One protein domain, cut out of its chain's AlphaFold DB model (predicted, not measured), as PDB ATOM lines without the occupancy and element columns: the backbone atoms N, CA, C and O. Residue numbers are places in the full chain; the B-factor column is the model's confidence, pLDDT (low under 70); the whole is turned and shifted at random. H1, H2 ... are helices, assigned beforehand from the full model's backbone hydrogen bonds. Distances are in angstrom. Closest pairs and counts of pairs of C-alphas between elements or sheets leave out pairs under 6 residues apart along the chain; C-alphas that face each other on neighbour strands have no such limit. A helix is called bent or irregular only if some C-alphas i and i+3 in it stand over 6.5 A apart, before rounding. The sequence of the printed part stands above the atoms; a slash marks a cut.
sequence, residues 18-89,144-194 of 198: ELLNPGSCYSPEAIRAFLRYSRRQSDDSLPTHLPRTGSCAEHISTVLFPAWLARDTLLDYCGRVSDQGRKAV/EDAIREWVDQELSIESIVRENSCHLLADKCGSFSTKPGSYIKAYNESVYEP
ATOM      1  N   GLU A  18     117.518  91.799  92.801       91.25
ATOM      2  CA  GLU A  18     116.934  92.373  91.581       91.25
ATOM      3  C   GLU A  18     117.343  91.579  90.335       91.25
ATOM      4  O   GLU A  18     116.556  91.444  89.400       91.25
ATOM      5  N   LEU A  19     118.542  90.993  90.348       93.50
ATOM      6  CA  LEU A  19     119.095  90.186  89.257       93.50
ATOM      7  C   LEU A  19     118.655  88.711  89.308       93.50
ATOM      8  O   LEU A  19     118.772  88.001  88.311       93.50
ATOM      9  N   LEU A  20     118.119  88.244  90.442       94.94
ATOM     10  CA  LEU A  20     117.610  86.879  90.638       94.94
ATOM     11  C   LEU A  20     116.207  86.692  90.041       94.94
ATOM     12  O   LEU A  20     115.233  86.397  90.736       94.94
ATOM     13  N   ASN A  21     116.102  86.850  88.726       95.38
ATOM     14  CA  ASN A  21     114.893  86.560  87.962       95.38
ATOM     15  C   ASN A  21     115.248  85.885  86.624       95.38
ATOM     16  O   ASN A  21     116.330  86.138  86.085       95.38
ATOM     17  N   PRO A  22     114.357  85.063  86.033       96.56
ATOM     18  CA  PRO A  22     114.706  84.312  84.829       96.56
ATOM     19  C   PRO A  22     115.024  85.220  83.638       96.56
ATOM     20  O   PRO A  22     115.908  84.903  82.849       96.56
ATOM     21  N   GLY A  23     114.347  86.371  83.527       95.62
ATOM     22  CA  GLY A  23     114.548  87.331  82.437       95.62
ATOM     23  C   GLY A  23     115.983  87.855  82.358       95.62
ATOM     24  O   GLY A  23     116.534  87.982  81.265       95.62
ATOM     25  N   SER A  24     116.625  88.061  83.510       95.62
ATOM     26  CA  SER A  24     118.030  88.479  83.589       95.62
ATOM     27  C   SER A  24     119.011  87.403  83.115       95.62
ATOM     28  O   SER A  24     120.113  87.737  82.697       95.62
ATOM     29  N   CYS A  25     118.626  86.122  83.104       97.44
ATOM     30  CA  CYS A  25     119.466  85.061  82.540       97.44
ATOM     31  C   CYS A  25     119.409  85.029  81.004       97.44
ATOM     32  O   CYS A  25     120.426  84.771  80.362       97.44
ATOM     33  N   TYR A  26     118.245  85.332  80.414       95.56
ATOM     34  CA  TYR A  26     118.074  85.454  78.957       95.56
ATOM     35  C   TYR A  26     118.669  86.755  78.387       95.56
ATOM     36  O   TYR A  26     118.911  86.843  77.187       95.56
ATOM     37  N   SER A  27     118.911  87.756  79.240       95.25
ATOM     38  CA  SER A  27     119.543  89.040  78.899       95.25
ATOM     39  C   SER A  27     120.639  89.378  79.926       95.25
ATOM     40  O   SER A  27     120.414  90.131  80.880       95.25
ATOM     41  N   PRO A  28     121.833  88.762  79.801       95.44
ATOM     42  CA  PRO A  28     122.829  88.724  80.869       95.44
ATOM     43  C   PRO A  28     123.641  90.018  81.018       95.44
ATOM     44  O   PRO A  28     124.623  90.035  81.759       95.44
ATOM     45  N   GLU A  29     123.303  91.114  80.335       95.38
ATOM     46  CA  GLU A  29     124.073  92.364  80.360       95.38
ATOM     47  C   GLU A  29     124.182  92.939  81.776       95.38
ATOM     48  O   GLU A  29     125.270  93.328  82.209       95.38
ATOM     49  N   ALA A  30     123.069  92.948  82.515       93.44
ATOM     50  CA  ALA A  30     123.026  93.442  83.888       93.44
ATOM     51  C   ALA A  30     123.828  92.540  84.841       93.44
ATOM     52  O   ALA A  30     124.596  93.038  85.666       93.44
ATOM     53  N   ILE A  31     123.724  91.216  84.672       96.12
ATOM     54  CA  ILE A  31     124.495  90.234  85.451       96.12
ATOM     55  C   ILE A  31     125.990  90.385  85.161       96.12
ATOM     56  O   ILE A  31     126.788  90.515  86.084       96.12
ATOM     57  N   ARG A  32     126.397  90.448  83.891       96.69
ATOM     58  CA  ARG A  32     127.803  90.642  83.498       96.69
ATOM     59  C   ARG A  32     128.365  91.962  84.019       96.69
ATOM     60  O   ARG A  32     129.523  92.011  84.439       96.69
ATOM     61  N   ALA A  33     127.571  93.032  84.018       95.31
ATOM     62  CA  ALA A  33     127.964  94.305  84.617       95.31
ATOM     63  C   ALA A  33     128.189  94.168  86.132       95.31
ATOM     64  O   ALA A  33     129.216  94.631  86.637       95.31
ATOM     65  N   PHE A  34     127.287  93.475  86.832       95.50
ATOM     66  CA  PHE A  34     127.445  93.149  88.247       95.50
ATOM     67  C   PHE A  34     128.710  92.320  88.513       95.50
ATOM     68  O   PHE A  34     129.503  92.702  89.371       95.50
ATOM     69  N   LEU A  35     128.953  91.239  87.761       96.94
ATOM     70  CA  LEU A  35     130.124  90.368  87.936       96.94
ATOM     71  C   LEU A  35     131.431  91.155  87.787       96.94
ATOM     72  O   LEU A  35     132.308  91.076  88.646       96.94
ATOM     73  N   ARG A  36     131.542  91.980  86.737       96.31
ATOM     74  CA  ARG A  36     132.706  92.854  86.510       96.31
ATOM     75  C   ARG A  36     132.907  93.845  87.650       96.31
ATOM     76  O   ARG A  36     134.030  94.034  88.105       96.31
ATOM     77  N   TYR A  37     131.830  94.483  88.104       94.31
ATOM     78  CA  TYR A  37     131.898  95.421  89.218       94.31
ATOM     79  C   TYR A  37     132.318  94.726  90.519       94.31
ATOM     80  O   TYR A  37     133.224  95.206  91.194       94.31
ATOM     81  N   SER A  38     131.707  93.581  90.839       95.62
ATOM     82  CA  SER A  38     132.020  92.776  92.020       95.62
ATOM     83  C   SER A  38     133.500  92.384  92.040       95.62
ATOM     84  O   SER A  38     134.191  92.752  92.986       95.62
ATOM     85  N   ARG A  39     134.014  91.767  90.963       96.44
ATOM     86  CA  ARG A  39     135.437  91.389  90.824       96.44
ATOM     87  C   ARG A  39     136.370  92.585  91.003       96.44
ATOM     88  O   ARG A  39     137.355  92.489  91.727       96.44
ATOM     89  N   ARG A  40     136.023  93.736  90.418       94.94
ATOM     90  CA  ARG A  40     136.823  94.959  90.555       94.94
ATOM     91  C   ARG A  40     136.925  95.437  92.002       94.94
ATOM     92  O   ARG A  40     137.967  95.946  92.403       94.94
ATOM     93  N   GLN A  41     135.834  95.341  92.758       91.81
ATOM     94  CA  GLN A  41     135.781  95.809  94.142       91.81
ATOM     95  C   GLN A  41     136.383  94.807  95.131       91.81
ATOM     96  O   GLN A  41     136.950  95.244  96.131       91.81
ATOM     97  N   SER A  42     136.290  93.499  94.865       93.62
ATOM     98  CA  SER A  42     136.791  92.455  95.767       93.62
ATOM     99  C   SER A  42     138.169  91.915  95.396       93.62
ATOM    100  O   SER A  42     139.036  91.877  96.255       93.62
ATOM    101  N   ASP A  43     138.373  91.480  94.153       95.44
ATOM    102  CA  ASP A  43     139.526  90.678  93.725       95.44
ATOM    103  C   ASP A  43     140.624  91.558  93.094       95.44
ATOM    104  O   ASP A  43     141.773  91.548  93.538       95.44
ATOM    105  N   ASP A  44     140.274  92.412  92.126       94.44
ATOM    106  CA  ASP A  44     141.254  93.288  91.448       94.44
ATOM    107  C   ASP A  44     141.803  94.381  92.384       94.44
ATOM    108  O   ASP A  44     142.863  94.967  92.148       94.44
ATOM    109  N   SER A  45     141.061  94.679  93.451       91.50
ATOM    110  CA  SER A  45     141.409  95.670  94.466       91.50
ATOM    111  C   SER A  45     142.399  95.118  95.504       91.50
ATOM    112  O   SER A  45     143.082  95.905  96.173       91.50
ATOM    113  N   LEU A  46     142.556  93.789  95.598       91.44
ATOM    114  CA  LEU A  46     143.389  93.124  96.604       91.44
ATOM    115  C   LEU A  46     144.822  93.675  96.678       91.44
ATOM    116  O   LEU A  46     145.271  93.964  97.787       91.44
ATOM    117  N   PRO A  47     145.558  93.918  95.572       89.62
ATOM    118  CA  PRO A  47     146.928  94.429  95.670       89.62
ATOM    119  C   PRO A  47     147.040  95.774  96.404       89.62
ATOM    120  O   PRO A  47     148.088  96.080  96.972       89.62
ATOM    121  N   THR A  48     145.972  96.578  96.378       86.88
ATOM    122  CA  THR A  48     145.926  97.913  96.992       86.88
ATOM    123  C   THR A  48     145.328  97.876  98.396       86.88
ATOM    124  O   THR A  48     145.781  98.612  99.270       86.88
ATOM    125  N   HIS A  49     144.317  97.031  98.609       82.88
ATOM    126  CA  HIS A  49     143.508  97.020  99.828       82.88
ATOM    127  C   HIS A  49     143.901  95.938 100.835       82.88
ATOM    128  O   HIS A  49     143.464  96.008 101.984       82.88
ATOM    129  N   LEU A  50     144.745  94.974 100.453       83.25
ATOM    130  CA  LEU A  50     145.261  94.007 101.410       83.25
ATOM    131  C   LEU A  50     146.111  94.712 102.478       83.25
ATOM    132  O   LEU A  50     147.024  95.481 102.143       83.25
ATOM    133  N   PRO A  51     145.837  94.463 103.771       72.12
ATOM    134  CA  PRO A  51     146.575  95.096 104.848       72.12
ATOM    135  C   PRO A  51     148.049  94.689 104.771       72.12
ATOM    136  O   PRO A  51     148.388  93.510 104.800       72.12
ATOM    137  N   ARG A  52     148.951  95.679 104.703       68.38
ATOM    138  CA  ARG A  52     150.406  95.438 104.796       68.38
ATOM    139  C   ARG A  52     150.828  94.952 106.187       68.38
ATOM    140  O   ARG A  52     151.888  94.356 106.331       68.38
ATOM    141  N   THR A  53     150.015  95.253 107.197       64.62
ATOM    142  CA  THR A  53     150.186  94.897 108.609       64.62
ATOM    143  C   THR A  53     148.808  94.614 109.205       64.62
ATOM    144  O   THR A  53     147.887  95.389 108.952       64.62
ATOM    145  N   GLY A  54     148.660  93.562 110.012       68.69
ATOM    146  CA  GLY A  54     147.365  93.128 110.554       68.69
ATOM    147  C   GLY A  54     146.912  91.788 109.972       68.69
ATOM    148  O   GLY A  54     147.696  91.099 109.323       68.69
ATOM    149  N   SER A  55     145.661  91.396 110.233       74.12
ATOM    150  CA  SER A  55     145.122  90.109 109.779       74.12
ATOM    151  C   SER A  55     144.318  90.269 108.494       74.12
ATOM    152  O   SER A  55     143.348  91.019 108.454       74.12
ATOM    153  N   CYS A  56     144.657  89.503 107.457       86.81
ATOM    154  CA  CYS A  56     143.828  89.422 106.254       86.81
ATOM    155  C   CYS A  56     142.473  88.742 106.490       86.81
ATOM    156  O   CYS A  56     141.602  88.836 105.629       86.81
ATOM    157  N   ALA A  57     142.285  88.069 107.631       86.81
ATOM    158  CA  ALA A  57     141.060  87.335 107.928       86.81
ATOM    159  C   ALA A  57     139.814  88.229 107.864       86.81
ATOM    160  O   ALA A  57     138.801  87.800 107.326       86.81
ATOM    161  N   GLU A  58     139.905  89.473 108.345       85.44
ATOM    162  CA  GLU A  58     138.786  90.423 108.311       85.44
ATOM    163  C   GLU A  58     138.404  90.793 106.875       85.44
ATOM    164  O   GLU A  58     137.233  90.739 106.514       85.44
ATOM    165  N   HIS A  59     139.380  91.113 106.022       87.50
ATOM    166  CA  HIS A  59     139.104  91.434 104.621       87.50
ATOM    167  C   HIS A  59     138.513  90.230 103.870       87.50
ATOM    168  O   HIS A  59     137.574  90.374 103.087       87.50
ATOM    169  N   ILE A  60     139.028  89.029 104.148       89.62
ATOM    170  CA  ILE A  60     138.528  87.787 103.557       89.62
ATOM    171  C   ILE A  60     137.066  87.547 103.956       89.62
ATOM    172  O   ILE A  60     136.232  87.321 103.082       89.62
ATOM    173  N   SER A  61     136.741  87.629 105.250       87.38
ATOM    174  CA  SER A  61     135.404  87.297 105.757       87.38
ATOM    175  C   SER A  61     134.349  88.368 105.480       87.38
ATOM    176  O   SER A  61     133.177  88.034 105.338       87.38
ATOM    177  N   THR A  62     134.737  89.644 105.390       85.88
ATOM    178  CA  THR A  62     133.787  90.762 105.237       85.88
ATOM    179  C   THR A  62     133.630  91.251 103.802       85.88
ATOM    180  O   THR A  62     132.587  91.810 103.468       85.88
ATOM    181  N   VAL A  63     134.636  91.045 102.946       89.75
ATOM    182  CA  VAL A  63     134.631  91.545 101.563       89.75
ATOM    183  C   VAL A  63     134.716  90.400 100.566       89.75
ATOM    184  O   VAL A  63     133.814  90.237  99.746       89.75
ATOM    185  N   LEU A  64     135.787  89.604 100.624       92.12
ATOM    186  CA  LEU A  64     136.101  88.662  99.551       92.12
ATOM    187  C   LEU A  64     135.098  87.505  99.473       92.12
ATOM    188  O   LEU A  64     134.479  87.303  98.430       92.12
ATOM    189  N   PHE A  65     134.899  86.768 100.568       93.75
ATOM    190  CA  PHE A  65     133.997  85.611 100.588       93.75
ATOM    191  C   PHE A  65     132.532  85.993 100.348       93.75
ATOM    192  O   PHE A  65     131.894  85.338  99.522       93.75
ATOM    193  N   PRO A  66     131.990  87.071 100.949       93.75
ATOM    194  CA  PRO A  66     130.653  87.540 100.594       93.75
ATOM    195  C   PRO A  66     130.516  87.906  99.110       93.75
ATOM    196  O   PRO A  66     129.498  87.590  98.493       93.75
ATOM    197  N   ALA A  67     131.537  88.526  98.504       94.25
ATOM    198  CA  ALA A  67     131.524  88.834  97.075       94.25
ATOM    199  C   ALA A  67     131.557  87.565  96.207       94.25
ATOM    200  O   ALA A  67     130.847  87.500  95.207       94.25
ATOM    201  N   TRP A  68     132.326  86.544  96.586       96.38
ATOM    202  CA  TRP A  68     132.342  85.254  95.888       96.38
ATOM    203  C   TRP A  68     130.985  84.550  95.969       96.38
ATOM    204  O   TRP A  68     130.452  84.142  94.936       96.38
ATOM    205  N   LEU A  69     130.377  84.518  97.159       94.62
ATOM    206  CA  LEU A  69     129.051  83.936  97.384       94.62
ATOM    207  C   LEU A  69     127.975  84.631  96.550       94.62
ATOM    208  O   LEU A  69     127.112  83.981  95.960       94.62
ATOM    209  N   ALA A  70     128.036  85.959  96.471       93.94
ATOM    210  CA  ALA A  70     127.132  86.751  95.654       93.94
ATOM    211  C   ALA A  70     127.181  86.363  94.167       93.94
ATOM    212  O   ALA A  70     126.136  86.237  93.523       93.94
ATOM    213  N   ARG A  71     128.388  86.166  93.625       96.50
ATOM    214  CA  ARG A  71     128.589  85.767  92.226       96.50
ATOM    215  C   ARG A  71     128.158  84.322  91.983       96.50
ATOM    216  O   ARG A  71     127.435  84.087  91.015       96.50
ATOM    217  N   ASP A  72     128.497  83.400  92.887       96.12
ATOM    218  CA  ASP A  72     128.055  81.998  92.813       96.12
ATOM    219  C   ASP A  72     126.534  81.899  92.817       96.12
ATOM    220  O   ASP A  72     125.950  81.244  91.961       96.12
ATOM    221  N   THR A  73     125.874  82.641  93.708       95.50
ATOM    222  CA  THR A  73     124.410  82.650  93.813       95.50
ATOM    223  C   THR A  73     123.740  83.015  92.484       95.50
ATOM    224  O   THR A  73     122.738  82.402  92.115       95.50
ATOM    225  N   LEU A  74     124.279  83.995  91.748       96.75
ATOM    226  CA  LEU A  74     123.742  84.409  90.447       96.75
ATOM    227  C   LEU A  74     124.013  83.382  89.346       96.75
ATOM    228  O   LEU A  74     123.102  83.052  88.582       96.75
ATOM    229  N   LEU A  75     125.245  82.882  89.262       97.88
ATOM    230  CA  LEU A  75     125.634  81.918  88.233       97.88
ATOM    231  C   LEU A  75     124.899  80.583  88.421       97.88
ATOM    232  O   LEU A  75     124.326  80.063  87.461       97.88
ATOM    233  N   ASP A  76     124.789  80.094  89.657       97.38
ATOM    234  CA  ASP A  76     124.025  78.889  89.998       97.38
ATOM    235  C   ASP A  76     122.529  79.063  89.739       97.38
ATOM    236  O   ASP A  76     121.840  78.132  89.306       97.38
ATOM    237  N   TYR A  77     121.989  80.254  90.006       98.00
ATOM    238  CA  TYR A  77     120.604  80.562  89.679       98.00
ATOM    239  C   TYR A  77     120.353  80.441  88.171       98.00
ATOM    240  O   TYR A  77     119.451  79.702  87.771       98.00
ATOM    241  N   CYS A  78     121.170  81.084  87.333       98.44
ATOM    242  CA  CYS A  78     120.995  81.006  85.884       98.44
ATOM    243  C   CYS A  78     121.278  79.609  85.313       98.44
ATOM    244  O   CYS A  78     120.561  79.175  84.410       98.44
ATOM    245  N   GLY A  79     122.222  78.858  85.890       98.06
ATOM    246  CA  GLY A  79     122.417  77.442  85.565       98.06
ATOM    247  C   GLY A  79     121.148  76.615  85.803       98.06
ATOM    248  O   GLY A  79     120.696  75.892  84.915       98.06
ATOM    249  N   ARG A  80     120.491  76.798  86.958       98.12
ATOM    250  CA  ARG A  80     119.213  76.128  87.260       98.12
ATOM    251  C   ARG A  80     118.072  76.560  86.337       98.12
ATOM    252  O   ARG A  80     117.257  75.713  85.971       98.12
ATOM    253  N   VAL A  81     118.002  77.841  85.960       97.69
ATOM    254  CA  VAL A  81     117.002  78.351  85.001       97.69
ATOM    255  C   VAL A  81     117.153  77.655  83.647       97.69
ATOM    256  O   VAL A  81     116.157  77.161  83.114       97.69
ATOM    257  N   SER A  82     118.384  77.548  83.130       96.94
ATOM    258  CA  SER A  82     118.673  76.812  81.892       96.94
ATOM    259  C   SER A  82     118.256  75.341  82.008       96.94
ATOM    260  O   SER A  82     117.452  74.855  81.211       96.94
ATOM    261  N   ASP A  83     118.701  74.637  83.053       95.81
ATOM    262  CA  ASP A  83     118.378  73.219  83.249       95.81
ATOM    263  C   ASP A  83     116.872  72.952  83.351       95.81
ATOM    264  O   ASP A  83     116.372  71.933  82.859       95.81
ATOM    265  N   GLN A  84     116.132  73.852  84.000       95.12
ATOM    266  CA  GLN A  84     114.681  73.759  84.103       95.12
ATOM    267  C   GLN A  84     114.009  73.967  82.741       95.12
ATOM    268  O   GLN A  84     113.128  73.178  82.389       95.12
ATOM    269  N   GLY A  85     114.444  74.965  81.966       93.94
ATOM    270  CA  GLY A  85     113.951  75.205  80.608       93.94
ATOM    271  C   GLY A  85     114.180  73.998  79.695       93.94
ATOM    272  O   GLY A  85     113.238  73.492  79.085       93.94
ATOM    273  N   ARG A  86     115.389  73.417  79.713       91.25
ATOM    274  CA  ARG A  86     115.732  72.225  78.909       91.25
ATOM    275  C   ARG A  86     114.842  71.034  79.246       91.25
ATOM    276  O   ARG A  86     114.372  70.319  78.359       91.25
ATOM    277  N   LYS A  87     114.591  70.808  80.540       92.31
ATOM    278  CA  LYS A  87     113.683  69.750  81.006       92.31
ATOM    279  C   LYS A  87     112.244  70.014  80.566       92.31
ATOM    280  O   LYS A  87     111.572  69.063  80.179       92.31
ATOM    281  N   ALA A  88     111.783  71.264  80.599       88.88
ATOM    282  CA  ALA A  88     110.450  71.633  80.133       88.88
ATOM    283  C   ALA A  88     110.290  71.357  78.631       88.88
ATOM    284  O   ALA A  88     109.381  70.620  78.266       88.88
ATOM    285  N   VAL A  89     111.221  71.817  77.786       85.44
ATOM    286  CA  VAL A  89     111.212  71.557  76.331       85.44
ATOM    287  C   VAL A  89     111.192  70.056  76.033       85.44
ATOM    288  O   VAL A  89     110.385  69.590  75.226       85.44
ATOM    289  N   GLU A 144     118.006  78.194  76.170       93.94
ATOM    290  CA  GLU A 144     118.576  77.535  77.329       93.94
ATOM    291  C   GLU A 144     120.041  77.138  77.137       93.94
ATOM    292  O   GLU A 144     120.828  77.290  78.075       93.94
ATOM    293  N   ASP A 145     120.423  76.653  75.950       91.88
ATOM    294  CA  ASP A 145     121.822  76.347  75.633       91.88
ATOM    295  C   ASP A 145     122.658  77.637  75.604       91.88
ATOM    296  O   ASP A 145     123.747  77.655  76.175       91.88
ATOM    297  N   ALA A 146     122.100  78.742  75.095       94.06
ATOM    298  CA  ALA A 146     122.741  80.056  75.150       94.06
ATOM    299  C   ALA A 146     122.977  80.532  76.590       94.06
ATOM    300  O   ALA A 146     124.038  81.084  76.892       94.06
ATOM    301  N   ILE A 147     122.019  80.291  77.503       96.94
ATOM    302  CA  ILE A 147     122.226  80.560  78.934       96.94
ATOM    303  C   ILE A 147     123.385  79.724  79.468       96.94
ATOM    304  O   ILE A 147     124.248  80.242  80.175       96.94
ATOM    305  N   ARG A 148     123.401  78.428  79.144       95.88
ATOM    306  CA  ARG A 148     124.410  77.510  79.663       95.88
ATOM    307  C   ARG A 148     125.809  77.905  79.210       95.88
ATOM    308  O   ARG A 148     126.702  77.976  80.045       95.88
ATOM    309  N   GLU A 149     125.960  78.233  77.934       95.81
ATOM    310  CA  GLU A 149     127.228  78.653  77.350       95.81
ATOM    311  C   GLU A 149     127.794  79.885  78.068       95.81
ATOM    312  O   GLU A 149     128.939  79.866  78.522       95.81
ATOM    313  N   TRP A 150     127.004  80.952  78.247       97.25
ATOM    314  CA  TRP A 150     127.542  82.141  78.911       97.25
ATOM    315  C   TRP A 150     127.789  81.932  80.408       97.25
ATOM    316  O   TRP A 150     128.749  82.493  80.938       97.25
ATOM    317  N   VAL A 151     126.957  81.141  81.095       98.38
ATOM    318  CA  VAL A 151     127.174  80.804  82.511       98.38
ATOM    319  C   VAL A 151     128.471  80.013  82.665       98.38
ATOM    320  O   VAL A 151     129.273  80.341  83.536       98.38
ATOM    321  N   ASP A 152     128.717  79.027  81.803       97.88
ATOM    322  CA  ASP A 152     129.921  78.195  81.851       97.88
ATOM    323  C   ASP A 152     131.186  79.024  81.562       97.88
ATOM    324  O   ASP A 152     132.212  78.854  82.227       97.88
ATOM    325  N   GLN A 153     131.099  80.005  80.656       98.19
ATOM    326  CA  GLN A 153     132.165  80.987  80.437       98.19
ATOM    327  C   GLN A 153     132.445  81.829  81.691       98.19
ATOM    328  O   GLN A 153     133.604  81.991  82.078       98.19
ATOM    329  N   GLU A 154     131.412  82.361  82.352       98.50
ATOM    330  CA  GLU A 154     131.593  83.157  83.574       98.50
ATOM    331  C   GLU A 154     132.108  82.311  84.745       98.50
ATOM    332  O   GLU A 154     132.952  82.790  85.498       98.50
ATOM    333  N   LEU A 155     131.691  81.047  84.863       98.25
ATOM    334  CA  LEU A 155     132.245  80.101  85.838       98.25
ATOM    335  C   LEU A 155     133.731  79.818  85.573       98.25
ATOM    336  O   LEU A 155     134.526  79.768  86.513       98.25
ATOM    337  N   SER A 156     134.135  79.690  84.304       98.31
ATOM    338  CA  SER A 156     135.554  79.572  83.947       98.31
ATOM    339  C   SER A 156     136.341  80.846  84.256       98.31
ATOM    340  O   SER A 156     137.522  80.764  84.581       98.31
ATOM    341  N   ILE A 157     135.731  82.027  84.142       98.25
ATOM    342  CA  ILE A 157     136.382  83.275  84.555       98.25
ATOM    343  C   ILE A 157     136.507  83.315  86.082       98.25
ATOM    344  O   ILE A 157     137.565  83.672  86.594       98.25
ATOM    345  N   GLU A 158     135.462  82.927  86.815       97.94
ATOM    346  CA  GLU A 158     135.488  82.887  88.280       97.94
ATOM    347  C   GLU A 158     136.585  81.968  88.817       97.94
ATOM    348  O   GLU A 158     137.257  82.347  89.776       97.94
ATOM    349  N   SER A 159     136.818  80.802  88.207       97.56
ATOM    350  CA  SER A 159     137.887  79.905  88.660       97.56
ATOM    351  C   SER A 159     139.268  80.558  88.550       97.56
ATOM    352  O   SER A 159     140.035  80.517  89.513       97.56
ATOM    353  N   ILE A 160     139.543  81.250  87.439       97.88
ATOM    354  CA  ILE A 160     140.795  81.988  87.212       97.88
ATOM    355  C   ILE A 160     140.931  83.147  88.206       97.88
ATOM    356  O   ILE A 160     141.992  83.345  88.798       97.88
ATOM    357  N   VAL A 161     139.862  83.926  88.398       97.81
ATOM    358  CA  VAL A 161     139.864  85.057  89.336       97.81
ATOM    359  C   VAL A 161     140.158  84.564  90.753       97.81
ATOM    360  O   VAL A 161     141.035  85.111  91.417       97.81
ATOM    361  N   ARG A 162     139.495  83.490  91.198       96.88
ATOM    362  CA  ARG A 162     139.713  82.907  92.529       96.88
ATOM    363  C   ARG A 162     141.119  82.371  92.700       96.88
ATOM    364  O   ARG A 162     141.724  82.622  93.738       96.88
ATOM    365  N   GLU A 163     141.645  81.660  91.707       96.62
ATOM    366  CA  GLU A 163     143.016  81.152  91.733       96.62
ATOM    367  C   GLU A 163     144.017  82.299  91.925       96.62
ATOM    368  O   GLU A 163     144.807  82.274  92.872       96.62
ATOM    369  N   ASN A 164     143.909  83.357  91.118       96.69
ATOM    370  CA  ASN A 164     144.770  84.537  91.220       96.69
ATOM    371  C   ASN A 164     144.657  85.233  92.583       96.69
ATOM    372  O   ASN A 164     145.674  85.547  93.208       96.69
ATOM    373  N   SER A 165     143.433  85.432  93.080       95.50
ATOM    374  CA  SER A 165     143.192  85.999  94.409       95.50
ATOM    375  C   SER A 165     143.823  85.143  95.506       95.50
ATOM    376  O   SER A 165     144.498  85.666  96.392       95.50
ATOM    377  N   CYS A 166     143.686  83.817  95.431       94.50
ATOM    378  CA  CYS A 166     144.279  82.891  96.396       94.50
ATOM    379  C   CYS A 166     145.810  82.909  96.368       94.50
ATOM    380  O   CYS A 166     146.433  82.802  97.425       94.50
ATOM    381  N   HIS A 167     146.422  83.051  95.191       93.81
ATOM    382  CA  HIS A 167     147.868  83.230  95.066       93.81
ATOM    383  C   HIS A 167     148.336  84.506  95.764       93.81
ATOM    384  O   HIS A 167     149.246  84.465  96.589       93.81
ATOM    385  N   LEU A 168     147.659  85.626  95.515       92.44
ATOM    386  CA  LEU A 168     148.002  86.893  96.149       92.44
ATOM    387  C   LEU A 168     147.817  86.850  97.673       92.44
ATOM    388  O   LEU A 168     148.649  87.375  98.416       92.44
ATOM    389  N   LEU A 169     146.752  86.204  98.149       91.62
ATOM    390  CA  LEU A 169     146.536  85.975  99.575       91.62
ATOM    391  C   LEU A 169     147.626  85.081 100.170       91.62
ATOM    392  O   LEU A 169     148.146  85.396 101.232       91.62
ATOM    393  N   ALA A 170     148.030  84.002  99.504       90.88
ATOM    394  CA  ALA A 170     149.124  83.161  99.980       90.88
ATOM    395  C   ALA A 170     150.439  83.949 100.134       90.88
ATOM    396  O   ALA A 170     151.138  83.786 101.136       90.88
ATOM    397  N   ASP A 171     150.723  84.854  99.194       89.50
ATOM    398  CA  ASP A 171     151.934  85.679  99.197       89.50
ATOM    399  C   ASP A 171     151.912  86.787 100.262       89.50
ATOM    400  O   ASP A 171     152.952  87.141 100.823       89.50
ATOM    401  N   LYS A 172     150.742  87.386 100.526       87.38
ATOM    402  CA  LYS A 172     150.610  88.570 101.400       87.38
ATOM    403  C   LYS A 172     150.087  88.261 102.797       87.38
ATOM    404  O   LYS A 172     150.432  88.963 103.741       87.38
ATOM    405  N   CYS A 173     149.273  87.223 102.932       85.25
ATOM    406  CA  CYS A 173     148.453  86.931 104.104       85.25
ATOM    407  C   CYS A 173     148.872  85.656 104.836       85.25
ATOM    408  O   CYS A 173     148.051  85.076 105.546       85.25
ATOM    409  N   GLY A 174     150.132  85.226 104.687       70.62
ATOM    410  CA  GLY A 174     150.687  83.941 105.148       70.62
ATOM    411  C   GLY A 174     150.466  83.545 106.621       70.62
ATOM    412  O   GLY A 174     150.893  82.469 107.022       70.62
ATOM    413  N   SER A 175     149.782  84.368 107.421       70.06
ATOM    414  CA  SER A 175     149.197  84.021 108.720       70.06
ATOM    415  C   SER A 175     148.044  83.009 108.641       70.06
ATOM    416  O   SER A 175     147.871  82.250 109.587       70.06
ATOM    417  N   PHE A 176     147.250  82.992 107.559       70.75
ATOM    418  CA  PHE A 176     146.148  82.026 107.395       70.75
ATOM    419  C   PHE A 176     146.622  80.735 106.714       70.75
ATOM    420  O   PHE A 176     146.458  79.639 107.242       70.75
ATOM    421  N   SER A 177     147.241  80.863 105.539       79.12
ATOM    422  CA  SER A 177     147.916  79.770 104.836       79.12
ATOM    423  C   SER A 177     148.819  80.332 103.741       79.12
ATOM    424  O   SER A 177     148.496  81.341 103.114       79.12
ATOM    425  N   THR A 178     149.928  79.647 103.474       83.25
ATOM    426  CA  THR A 178     150.811  79.904 102.325       83.25
ATOM    427  C   THR A 178     150.431  79.076 101.096       83.25
ATOM    428  O   THR A 178     151.066  79.184 100.052       83.25
ATOM    429  N   LYS A 179     149.409  78.219 101.200       88.62
ATOM    430  CA  LYS A 179     148.911  77.406 100.087       88.62
ATOM    431  C   LYS A 179     147.657  78.060  99.500       88.62
ATOM    432  O   LYS A 179     146.657  78.134 100.216       88.62
ATOM    433  N   PRO A 180     147.650  78.443  98.208       89.00
ATOM    434  CA  PRO A 180     146.484  79.057  97.567       89.00
ATOM    435  C   PRO A 180     145.198  78.234  97.739       89.00
ATOM    436  O   PRO A 180     144.167  78.759  98.151       89.00
ATOM    437  N   GLY A 181     145.274  76.911  97.551       90.38
ATOM    438  CA  GLY A 181     144.113  76.021  97.683       90.38
ATOM    439  C   GLY A 181     143.456  76.000  99.072       90.38
ATOM    440  O   GLY A 181     142.292  75.622  99.186       90.38
ATOM    441  N   SER A 182     144.150  76.436 100.132       92.12
ATOM    442  CA  SER A 182     143.551  76.550 101.468       92.12
ATOM    443  C   SER A 182     142.453  77.609 101.533       92.12
ATOM    444  O   SER A 182     141.496  77.420 102.274       92.12
ATOM    445  N   TYR A 183     142.559  78.696 100.762       92.56
ATOM    446  CA  TYR A 183     141.552  79.761 100.755       92.56
ATOM    447  C   TYR A 183     140.269  79.322 100.044       92.56
ATOM    448  O   TYR A 183     139.182  79.586 100.544       92.56
ATOM    449  N   ILE A 184     140.385  78.572  98.940       93.06
ATOM    450  CA  ILE A 184     139.226  77.954  98.269       93.06
ATOM    451  C   ILE A 184     138.534  76.965  99.208       93.06
ATOM    452  O   ILE A 184     137.313  76.972  99.329       93.06
ATOM    453  N   LYS A 185     139.312  76.126  99.903       93.00
ATOM    454  CA  LYS A 185     138.765  75.188 100.884       93.00
ATOM    455  C   LYS A 185     138.018  75.921 102.004       93.00
ATOM    456  O   LYS A 185     136.885  75.558 102.290       93.00
ATOM    457  N   ALA A 186     138.621  76.964 102.569       91.88
ATOM    458  CA  ALA A 186     138.007  77.770 103.620       91.88
ATOM    459  C   ALA A 186     136.722  78.468 103.151       91.88
ATOM    460  O   ALA A 186     135.750  78.526 103.898       91.88
ATOM    461  N   TYR A 187     136.693  78.957 101.908       93.00
ATOM    462  CA  TYR A 187     135.475  79.492 101.306       93.00
ATOM    463  C   TYR A 187     134.378  78.425 101.237       93.00
ATOM    464  O   TYR A 187     133.279  78.647 101.738       93.00
ATOM    465  N   ASN A 188     134.686  77.248 100.690       92.44
ATOM    466  CA  ASN A 188     133.717  76.159 100.590       92.44
ATOM    467  C   ASN A 188     133.196  75.738 101.973       92.44
ATOM    468  O   ASN A 188     131.996  75.560 102.142       92.44
ATOM    469  N   GLU A 189     134.070  75.632 102.974       90.06
ATOM    470  CA  GLU A 189     133.668  75.357 104.359       90.06
ATOM    471  C   GLU A 189     132.738  76.460 104.894       90.06
ATOM    472  O   GLU A 189     131.678  76.149 105.419       90.06
ATOM    473  N   SER A 190     133.041  77.739 104.644       85.25
ATOM    474  CA  SER A 190     132.195  78.857 105.098       85.25
ATOM    475  C   SER A 190     130.805  78.919 104.446       85.25
ATOM    476  O   SER A 190     129.877  79.466 105.036       85.25
ATOM    477  N   VAL A 191     130.653  78.381 103.232       82.25
ATOM    478  CA  VAL A 191     129.383  78.388 102.482       82.25
ATOM    479  C   VAL A 191     128.547  77.138 102.765       82.25
ATOM    480  O   VAL A 191     127.320  77.216 102.805       82.25
ATOM    481  N   TYR A 192     129.192  75.987 102.971       66.12
ATOM    482  CA  TYR A 192     128.536  74.684 103.137       66.12
ATOM    483  C   TYR A 192     128.434  74.206 104.590       66.12
ATOM    484  O   TYR A 192     128.137  73.034 104.819       66.12
ATOM    485  N   GLU A 193     128.595  75.096 105.569       55.66
ATOM    486  CA  GLU A 193     128.370  74.786 106.983       55.66
ATOM    487  C   GLU A 193     127.028  75.347 107.510       55.66
ATOM    488  O   GLU A 193     127.016  76.241 108.353       55.66
ATOM    489  N   PRO A 194     125.853  74.850 107.063       50.09
ATOM    490  CA  PRO A 194     124.636  74.956 107.850       50.09
ATOM    491  C   PRO A 194     124.472  73.695 108.718       50.09
ATOM    492  O   PRO A 194     124.574  72.579 108.217       50.09
TER     493      PRO A 194
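AT A GLANCE: This is residues 18 to 89 and 144 to 194 of the 198 residues of an uncharacterized protein of Sugiyamaella lignohabitans (UniProt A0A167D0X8). Two long helices, H4 and H5, lie side by side and run opposite ways, and the shorter H2 lies along them to make a bundle of three whose centres form a triangle. The short H1 packs on H4 towards the end where H4 stops and H5 starts, the four-residue H3 lies by H5 residues 165 to 168 towards its other end, and H6 packs on H5 residues 162 to 170 with its first residues, 180 to 184, and leads away from there at a steep angle. The printed part has 123 residues with six named helices, H1 to H6 in chain order, and no named strand, so its class is all helix. It is compact, with a radius of gyration of the C-alphas of 15.9 A, and spans 54 by 27 by 22 A.

HOW THE PARTS SIT: Start at H1, residues 22 to 26, and H2, residues 29 to 42: they only just touch, only at the corner by their tight link, with 3 pairs of C-alphas within 8 A. Look next at H4, residues 56 to 89, whose residues 78 to 81 touch H1; the closest C-alphas, of Cys 25 and Cys 78, are 5.5 A apart. With its residues 63 to 74, H4 touches H2 at a shallow tilt of 20 degrees, opposite ways, closest at the C-alphas of Ser 42 and Leu 64, 5.4 A apart. H5, residues 144 to 172, touches H4 at a shallow tilt of 15 degrees, opposite ways; the closest C-alphas, of Ser 82 and Glu 144, are 4.6 A apart. H2 and H5 are close but not clearly touching, the C-alphas of Arg 39 and Val 161 coming closest at 7.9 A. H3, residues 46 to 49, only just touches H5, with 3 pairs of C-alphas within 8 A, the closest being Leu 46 and Ser 165 at 7.5 A. H6, residues 180 to 192, touches H5 with its residues 180 to 184, at a steep tilt of 58 degrees, opposite ways; the C-alphas of Cys 166 and Pro 180 are closest, 4.6 A apart. H6 is apart from H1, H2 and H3. In H1 and H2 every O i to N i+4 pair is within hydrogen-bond range; in H4 28 of 30 are, in H5 24 of 25 and in H6 8 of 9, while H3 is too short for such a pair.

IN THESE COORDINATES: Find C-alpha 22 at (114.706, 84.312, 84.829), where H1 begins; it is 6.9 A long, H2 20.0 A and H3 5.1 A. H4 runs 47.7 A from C-alpha 56 at (143.828, 89.422, 106.254), with a kink of 27 degrees near residue 65; it is irregular, but only just, C-alphas 62 and 65 being 6.9 A apart. H5 measures 41.6 A, and H6 runs 19.3 A to C-alpha 192 at (128.536, 74.684, 103.137).

THE WHOLE: The C-alphas farthest apart, of Thr 53 and Val 89, are 55.7 A apart. At the cut, residues 90 to 143 are not printed, and C-alphas 89 and 144 are 9.5 A apart. Of the links printed whole, none is long. The mean pLDDT of the printed part is 90.9; look for values under 70 at residues 52 to 54 and 192 to 194.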